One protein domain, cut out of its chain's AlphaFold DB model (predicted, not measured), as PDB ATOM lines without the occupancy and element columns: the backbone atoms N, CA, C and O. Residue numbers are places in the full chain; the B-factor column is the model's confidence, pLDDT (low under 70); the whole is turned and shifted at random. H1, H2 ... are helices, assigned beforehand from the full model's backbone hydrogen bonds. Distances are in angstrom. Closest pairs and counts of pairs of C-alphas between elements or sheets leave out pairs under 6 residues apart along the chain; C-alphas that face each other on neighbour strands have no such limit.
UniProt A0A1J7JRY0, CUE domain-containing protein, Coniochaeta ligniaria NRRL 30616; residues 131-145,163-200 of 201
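Overview. This is residues 131 to 145 and 163 to 200 of the 201 residues of the protein "CUE domain-containing protein" of Coniochaeta ligniaria NRRL 30616 (UniProt A0A1J7JRY0). One long straight helix, H2, makes the length of this model, and a short helix, H1, crosses over the middle of one side of it with a small gap between them. Both ends of H2 stick out free of H1, at residues 163 to 170 and 183 to 198. The printed part has 53 residues with two named helices, H1 then H2, and no named strand; it is all helix. It is extended, with a radius of gyration of the C-alphas of 15.6 A and spans of 55 by 19 by 19 A.

Arrangement. Look first at H1, residues 137 to 144, then at H2, residues 163 to 198. They are close but not clearly touching; their closest C-alphas, those of Leu 140 and Leu 179, are 7.9 A apart. Their lines stand at a steep tilt of 60 degrees, the same way. In H2 every O i to N i+4 pair is within hydrogen-bond range; in H1, 3 of 4 are.

Along the chain. Find C-alpha 137 at (20.711, -17.541, 23.232), where H1 begins. H2 runs 52.7 A from C-alpha 163 at (5.840, -30.555, 5.887) to C-alpha 198 at (26.315, -29.872, 54.422).

Size, cuts and confidence. Residues 146 to 162 are not printed, and C-alphas 145 and 163 are 32.7 A apart across this cut. Confidence is low, under 70, at residues 140 to 145 and 197 to 200.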
ATOM      1  N   ILE A 131      23.008 -24.926  22.754       85.19
ATOM      2  CA  ILE A 131      22.497 -23.554  22.685       85.19
ATOM      3  C   ILE A 131      23.129 -22.799  21.517       85.19
ATOM      4  O   ILE A 131      22.404 -22.263  20.687       85.19
ATOM      5  N   THR A 132      24.459 -22.805  21.419       84.81
ATOM      6  CA  THR A 132      25.213 -22.114  20.366       84.81
ATOM      7  C   THR A 132      24.959 -22.742  19.001       84.81
ATOM      8  O   THR A 132      24.729 -22.037  18.020       84.81
ATOM      9  N   ARG A 133      24.907 -24.080  18.925       86.50
ATOM     10  CA  ARG A 133      24.609 -24.802  17.673       86.50
ATOM     11  C   ARG A 133      23.238 -24.453  17.098       86.50
ATOM     12  O   ARG A 133      23.084 -24.421  15.880       86.50
ATOM     13  N   TYR A 134      22.252 -24.229  17.964       85.94
ATOM     14  CA  TYR A 134      20.875 -23.944  17.563       85.94
ATOM     15  C   TYR A 134      20.456 -22.486  17.762       85.94
ATOM     16  O   TYR A 134      19.274 -22.187  17.616       85.94
ATOM     17  N   GLN A 135      21.410 -21.594  18.044       87.69
ATOM     18  CA  GLN A 135      21.179 -20.161  18.240       87.69
ATOM     19  C   GLN A 135      20.063 -19.874  19.270       87.69
ATOM     20  O   GLN A 135      19.180 -19.049  19.052       87.69
ATOM     21  N   LEU A 136      20.054 -20.610  20.390       85.56
ATOM     22  CA  LEU A 136      19.013 -20.509  21.426       85.56
ATOM     23  C   LEU A 136      19.276 -19.401  22.458       85.56
ATOM     24  O   LEU A 136      18.511 -19.282  23.416       85.56
ATOM     25  N   GLN A 137      20.325 -18.592  22.284       82.75
ATOM     26  CA  GLN A 137      20.711 -17.541  23.232       82.75
ATOM     27  C   GLN A 137      19.606 -16.505  23.487       82.75
ATOM     28  O   GLN A 137      19.362 -16.154  24.639       82.75
ATOM     29  N   ASP A 138      18.866 -16.089  22.459       80.12
ATOM     30  CA  ASP A 138      17.806 -15.080  22.598       80.12
ATOM     31  C   ASP A 138      16.609 -15.612  23.397       80.12
ATOM     32  O   ASP A 138      15.976 -14.895  24.173       80.12
ATOM     33  N   LYS A 139      16.326 -16.915  23.267       76.38
ATOM     34  CA  LYS A 139      15.254 -17.575  24.022       76.38
ATOM     35  C   LYS A 139      15.599 -17.680  25.505       76.38
ATOM     36  O   LYS A 139      14.687 -17.600  26.318       76.38
ATOM     37  N   LEU A 140      16.884 -17.790  25.858       68.06
ATOM     38  CA  LEU A 140      17.329 -17.807  27.255       68.06
ATOM     39  C   LEU A 140      16.992 -16.495  27.972       68.06
ATOM     40  O   LEU A 140      16.420 -16.539  29.061       68.06
ATOM     41  N   ALA A 141      17.276 -15.351  27.338       68.94
ATOM     42  CA  ALA A 141      16.993 -14.026  27.896       68.94
ATOM     43  C   ALA A 141      15.491 -13.818  28.160       68.94
ATOM     44  O   ALA A 141      15.109 -13.285  29.195       68.94
ATOM     45  N   VAL A 142      14.636 -14.311  27.259       65.19
ATOM     46  CA  VAL A 142      13.173 -14.235  27.410       65.19
ATOM     47  C   VAL A 142      12.654 -15.213  28.473       65.19
ATOM     48  O   VAL A 142      11.723 -14.888  29.210       65.19
ATOM     49  N   THR A 143      13.243 -16.410  28.587       58.44
ATOM     50  CA  THR A 143      12.810 -17.419  29.572       58.44
ATOM     51  C   THR A 143      13.256 -17.127  31.003       58.44
ATOM     52  O   THR A 143      12.535 -17.501  31.923       58.44
ATOM     53  N   ALA A 144      14.382 -16.433  31.214       57.94
ATOM     54  CA  ALA A 144      14.834 -16.038  32.554       57.94
ATOM     55  C   ALA A 144      13.813 -15.118  33.254       57.94
ATOM     56  O   ALA A 144      13.564 -15.252  34.450       57.94
ATOM     57  N   THR A 145      13.147 -14.254  32.483       51.78
ATOM     58  CA  THR A 145      12.111 -13.323  32.964       51.78
ATOM     59  C   THR A 145      10.734 -13.982  33.116       51.78
ATOM     60  O   THR A 145       9.856 -13.432  33.772       51.78
ATOM     61  N   LYS A 163       4.380 -30.334   5.757       84.81
ATOM     62  CA  LYS A 163       5.840 -30.555   5.887       84.81
ATOM     63  C   LYS A 163       6.500 -29.417   6.668       84.81
ATOM     64  O   LYS A 163       7.260 -29.678   7.597       84.81
ATOM     65  N   GLU A 164       6.195 -28.176   6.323       85.81
ATOM     66  CA  GLU A 164       6.770 -26.966   6.917       85.81
ATOM     67  C   GLU A 164       6.329 -26.829   8.380       85.81
ATOM     68  O   GLU A 164       7.151 -26.649   9.281       85.81
ATOM     69  N   GLU A 165       5.035 -27.028   8.639       83.88
ATOM     70  CA  GLU A 165       4.466 -27.008   9.988       83.88
ATOM     71  C   GLU A 165       5.114 -28.069  10.881       83.88
ATOM     72  O   GLU A 165       5.506 -27.781  12.013       83.88
ATOM     73  N   ARG A 166       5.315 -29.275  10.352       87.81
ATOM     74  CA  ARG A 166       5.934 -30.401  11.055       87.81
ATOM     75  C   ARG A 166       7.384 -30.117  11.411       87.81
ATOM     76  O   ARG A 166       7.787 -30.370  12.543       87.81
ATOM     77  N   GLN A 167       8.157 -29.580  10.465       87.94
ATOM     78  CA  GLN A 167       9.538 -29.171  10.722       87.94
ATOM     79  C   GLN A 167       9.584 -28.108  11.825       87.94
ATOM     80  O   GLN A 167      10.358 -28.244  12.773       87.94
ATOM     81  N   SER A 168       8.686 -27.118  11.773       88.06
ATOM     82  CA  SER A 168       8.612 -26.071  12.797       88.06
ATOM     83  C   SER A 168       8.248 -26.623  14.183       88.06
ATOM     84  O   SER A 168       8.820 -26.204  15.188       88.06
ATOM     85  N   LEU A 169       7.335 -27.599  14.255       87.88
ATOM     86  CA  LEU A 169       6.926 -28.238  15.506       87.88
ATOM     87  C   LEU A 169       8.046 -29.092  16.102       87.88
ATOM     88  O   LEU A 169       8.298 -29.020  17.304       87.88
ATOM     89  N   LEU A 170       8.747 -29.866  15.272       87.06
ATOM     90  CA  LEU A 170       9.900 -30.652  15.710       87.06
ATOM     91  C   LEU A 170      11.031 -29.766  16.219       87.06
ATOM     92  O   LEU A 170      11.615 -30.061  17.261       87.06
ATOM     93  N   GLN A 171      11.314 -28.673  15.512       89.25
ATOM     94  CA  GLN A 171      12.309 -27.698  15.938       89.25
ATOM     95  C   GLN A 171      11.925 -27.090  17.289       89.25
ATOM     96  O   GLN A 171      12.737 -27.106  18.206       89.25
ATOM     97  N   LYS A 172      10.666 -26.664  17.461       89.12
ATOM     98  CA  LYS A 172      10.163 -26.152  18.745       89.12
ATOM     99  C   LYS A 172      10.308 -27.170  19.879       89.12
ATOM    100  O   LYS A 172      10.808 -26.811  20.940       89.12
ATOM    101  N   ARG A 173       9.932 -28.433  19.652       89.62
ATOM    102  CA  ARG A 173      10.041 -29.505  20.658       89.62
ATOM    103  C   ARG A 173      11.497 -29.798  21.032       89.62
ATOM    104  O   ARG A 173      11.795 -30.005  22.205       89.62
ATOM    105  N   ARG A 174      12.403 -29.803  20.049       91.56
ATOM    106  CA  ARG A 174      13.846 -29.965  20.279       91.56
ATOM    107  C   ARG A 174      14.398 -28.803  21.101       91.56
ATOM    108  O   ARG A 174      15.097 -29.035  22.079       91.56
ATOM    109  N   ASP A 175      14.072 -27.576  20.712       91.31
ATOM    110  CA  ASP A 175      14.545 -26.374  21.393       91.31
ATOM    111  C   ASP A 175      14.050 -26.343  22.852       91.31
ATOM    112  O   ASP A 175      14.840 -26.080  23.754       91.31
ATOM    113  N   GLN A 176      12.780 -26.690  23.104       89.81
ATOM    114  CA  GLN A 176      12.222 -26.816  24.459       89.81
ATOM    115  C   GLN A 176      12.972 -27.853  25.298       89.81
ATOM    116  O   GLN A 176      13.396 -27.552  26.411       89.81
ATOM    117  N   MET A 177      13.214 -29.042  24.742       90.25
ATOM    118  CA  MET A 177      13.942 -30.107  25.434       90.25
ATOM    119  C   MET A 177      15.359 -29.679  25.836       90.25
ATOM    120  O   MET A 177      15.816 -30.018  26.925       90.25
ATOM    121  N   ILE A 178      16.059 -28.925  24.982       91.56
ATOM    122  CA  ILE A 178      17.412 -28.430  25.281       91.56
ATOM    123  C   ILE A 178      17.384 -27.462  26.471       91.56
ATOM    124  O   ILE A 178      18.232 -27.554  27.360       91.56
ATOM    125  N   LEU A 179      16.398 -26.564  26.508       90.12
ATOM    126  CA  LEU A 179      16.237 -25.601  27.598       90.12
ATOM    127  C   LEU A 179      15.866 -26.295  28.918       90.12
ATOM    128  O   LEU A 179      16.468 -26.015  29.956       90.12
ATOM    129  N   GLU A 180      14.932 -27.246  28.881       88.94
ATOM    130  CA  GLU A 180      14.533 -28.033  30.053       88.94
ATOM    131  C   GLU A 180      15.682 -28.886  30.599       88.94
ATOM    132  O   GLU A 180      15.903 -28.932  31.812       88.94
ATOM    133  N   ALA A 181      16.449 -29.536  29.716       89.25
ATOM    134  CA  ALA A 181      17.604 -30.337  30.107       89.25
ATOM    135  C   ALA A 181      18.654 -29.491  30.840       89.25
ATOM    136  O   ALA A 181      19.180 -29.929  31.865       89.25
ATOM    137  N   ARG A 182      18.908 -28.264  30.363       86.19
ATOM    138  CA  ARG A 182      19.801 -27.315  31.038       86.19
ATOM    139  C   ARG A 182      19.269 -26.923  32.410       86.19
ATOM    140  O   ARG A 182      19.998 -27.067  33.383       86.19
ATOM    141  N   ARG A 183      18.000 -26.516  32.511       85.31
ATOM    142  CA  ARG A 183      17.386 -26.153  33.801       85.31
ATOM    143  C   ARG A 183      17.481 -27.298  34.812       85.31
ATOM    144  O   ARG A 183      17.798 -27.083  35.978       85.31
ATOM    145  N   LYS A 184      17.248 -28.532  34.357       88.25
ATOM    146  CA  LYS A 184      17.374 -29.735  35.188       88.25
ATOM    147  C   LYS A 184      18.822 -30.002  35.610       88.25
ATOM    148  O   LYS A 184      19.035 -30.484  36.717       88.25
ATOM    149  N   MET A 185      19.800 -29.723  34.751       81.88
ATOM    150  CA  MET A 185      21.223 -29.862  35.075       81.88
ATOM    151  C   MET A 185      21.680 -28.791  36.073       81.88
ATOM    152  O   MET A 185      22.290 -29.139  37.079       81.88
ATOM    153  N   GLU A 186      21.301 -27.530  35.868       83.06
ATOM    154  CA  GLU A 186      21.604 -26.427  36.791       83.06
ATOM    155  C   GLU A 186      21.012 -26.681  38.187       83.06
ATOM    156  O   GLU A 186      21.722 -26.562  39.185       83.06
ATOM    157  N   ALA A 187      19.754 -27.132  38.270       86.19
ATOM    158  CA  ALA A 187      19.119 -27.484  39.543       86.19
ATOM    159  C   ALA A 187      19.812 -28.660  40.255       86.19
ATOM    160  O   ALA A 187      19.942 -28.659  41.478       86.19
ATOM    161  N   LYS A 188      20.284 -29.663  39.500       84.38
ATOM    162  CA  LYS A 188      21.041 -30.791  40.062       84.38
ATOM    163  C   LYS A 188      22.397 -30.355  40.606       84.38
ATOM    164  O   LYS A 188      22.731 -30.744  41.716       84.38
ATOM    165  N   ILE A 189      23.135 -29.526  39.866       83.88
ATOM    166  CA  ILE A 189      24.437 -29.007  40.307       83.88
ATOM    167  C   ILE A 189      24.273 -28.153  41.570       83.88
ATOM    168  O   ILE A 189      25.074 -28.272  42.495       83.88
ATOM    169  N   ALA A 190      23.224 -27.326  41.644       82.25
ATOM    170  CA  ALA A 190      22.917 -26.554  42.846       82.25
ATOM    171  C   ALA A 190      22.640 -27.467  44.055       82.25
ATOM    172  O   ALA A 190      23.265 -27.303  45.100       82.25
ATOM    173  N   ALA A 191      21.789 -28.485  43.889       82.88
ATOM    174  CA  ALA A 191      21.467 -29.431  44.957       82.88
ATOM    175  C   ALA A 191      22.672 -30.289  45.394       82.88
ATOM    176  O   ALA A 191      22.823 -30.594  46.576       82.88
ATOM    177  N   GLU A 192      23.544 -30.690  44.465       79.62
ATOM    178  CA  GLU A 192      24.787 -31.405  44.786       79.62
ATOM    179  C   GLU A 192      25.771 -30.512  45.544       79.62
ATOM    180  O   GLU A 192      26.379 -30.963  46.514       79.62
ATOM    181  N   LYS A 193      25.881 -29.235  45.163       79.81
ATOM    182  CA  LYS A 193      26.713 -28.256  45.869       79.81
ATOM    183  C   LYS A 193      26.229 -28.022  47.303       79.81
ATOM    184  O   LYS A 193      27.054 -27.953  48.211       79.81
ATOM    185  N   GLU A 194      24.917 -27.949  47.523       76.25
ATOM    186  CA  GLU A 194      24.331 -27.826  48.867       76.25
ATOM    187  C   GLU A 194      24.582 -29.074  49.725       76.25
ATOM    188  O   GLU A 194      24.992 -28.960  50.879       76.25
ATOM    189  N   LYS A 195      24.426 -30.275  49.154       72.56
ATOM    190  CA  LYS A 195      24.714 -31.535  49.862       72.56
ATOM    191  C   LYS A 195      26.199 -31.710  50.188       72.56
ATOM    192  O   LYS A 195      26.521 -32.189  51.271       72.56
ATOM    193  N   ALA A 196      27.094 -31.310  49.284       71.25
ATOM    194  CA  ALA A 196      28.535 -31.344  49.522       71.25
ATOM    195  C   ALA A 196      28.972 -30.332  50.599       71.25
ATOM    196  O   ALA A 196      29.878 -30.625  51.372       71.25
ATOM    197  N   GLY A 197      28.307 -29.173  50.687       66.56
ATOM    198  CA  GLY A 197      28.533 -28.193  51.755       66.56
ATOM    199  C   GLY A 197      28.034 -28.658  53.127       66.56
ATOM    200  O   GLY A 197      28.715 -28.445  54.126       66.56
ATOM    201  N   ALA A 198      26.890 -29.350  53.179       59.66
ATOM    202  CA  ALA A 198      26.315 -29.872  54.422       59.66
ATOM    203  C   ALA A 198      27.057 -31.094  54.997       59.66
ATOM    204  O   ALA A 198      26.963 -31.344  56.190       59.66
ATOM    205  N   ALA A 199      27.792 -31.853  54.176       55.56
ATOM    206  CA  ALA A 199      28.619 -32.979  54.630       55.56
ATOM    207  C   ALA A 199      30.026 -32.563  55.109       55.56
ATOM    208  O   ALA A 199      30.763 -33.394  55.636       55.56
ATOM    209  N   ALA A 200      30.411 -31.302  54.889       54.69
ATOM    210  CA  ALA A 200      31.701 -30.733  55.282       54.69
ATOM    211  C   ALA A 200      31.612 -29.818  56.524       54.69
ATOM    212  O   ALA A 200      32.602 -29.169  56.866       54.69
TER     213      ALA A 200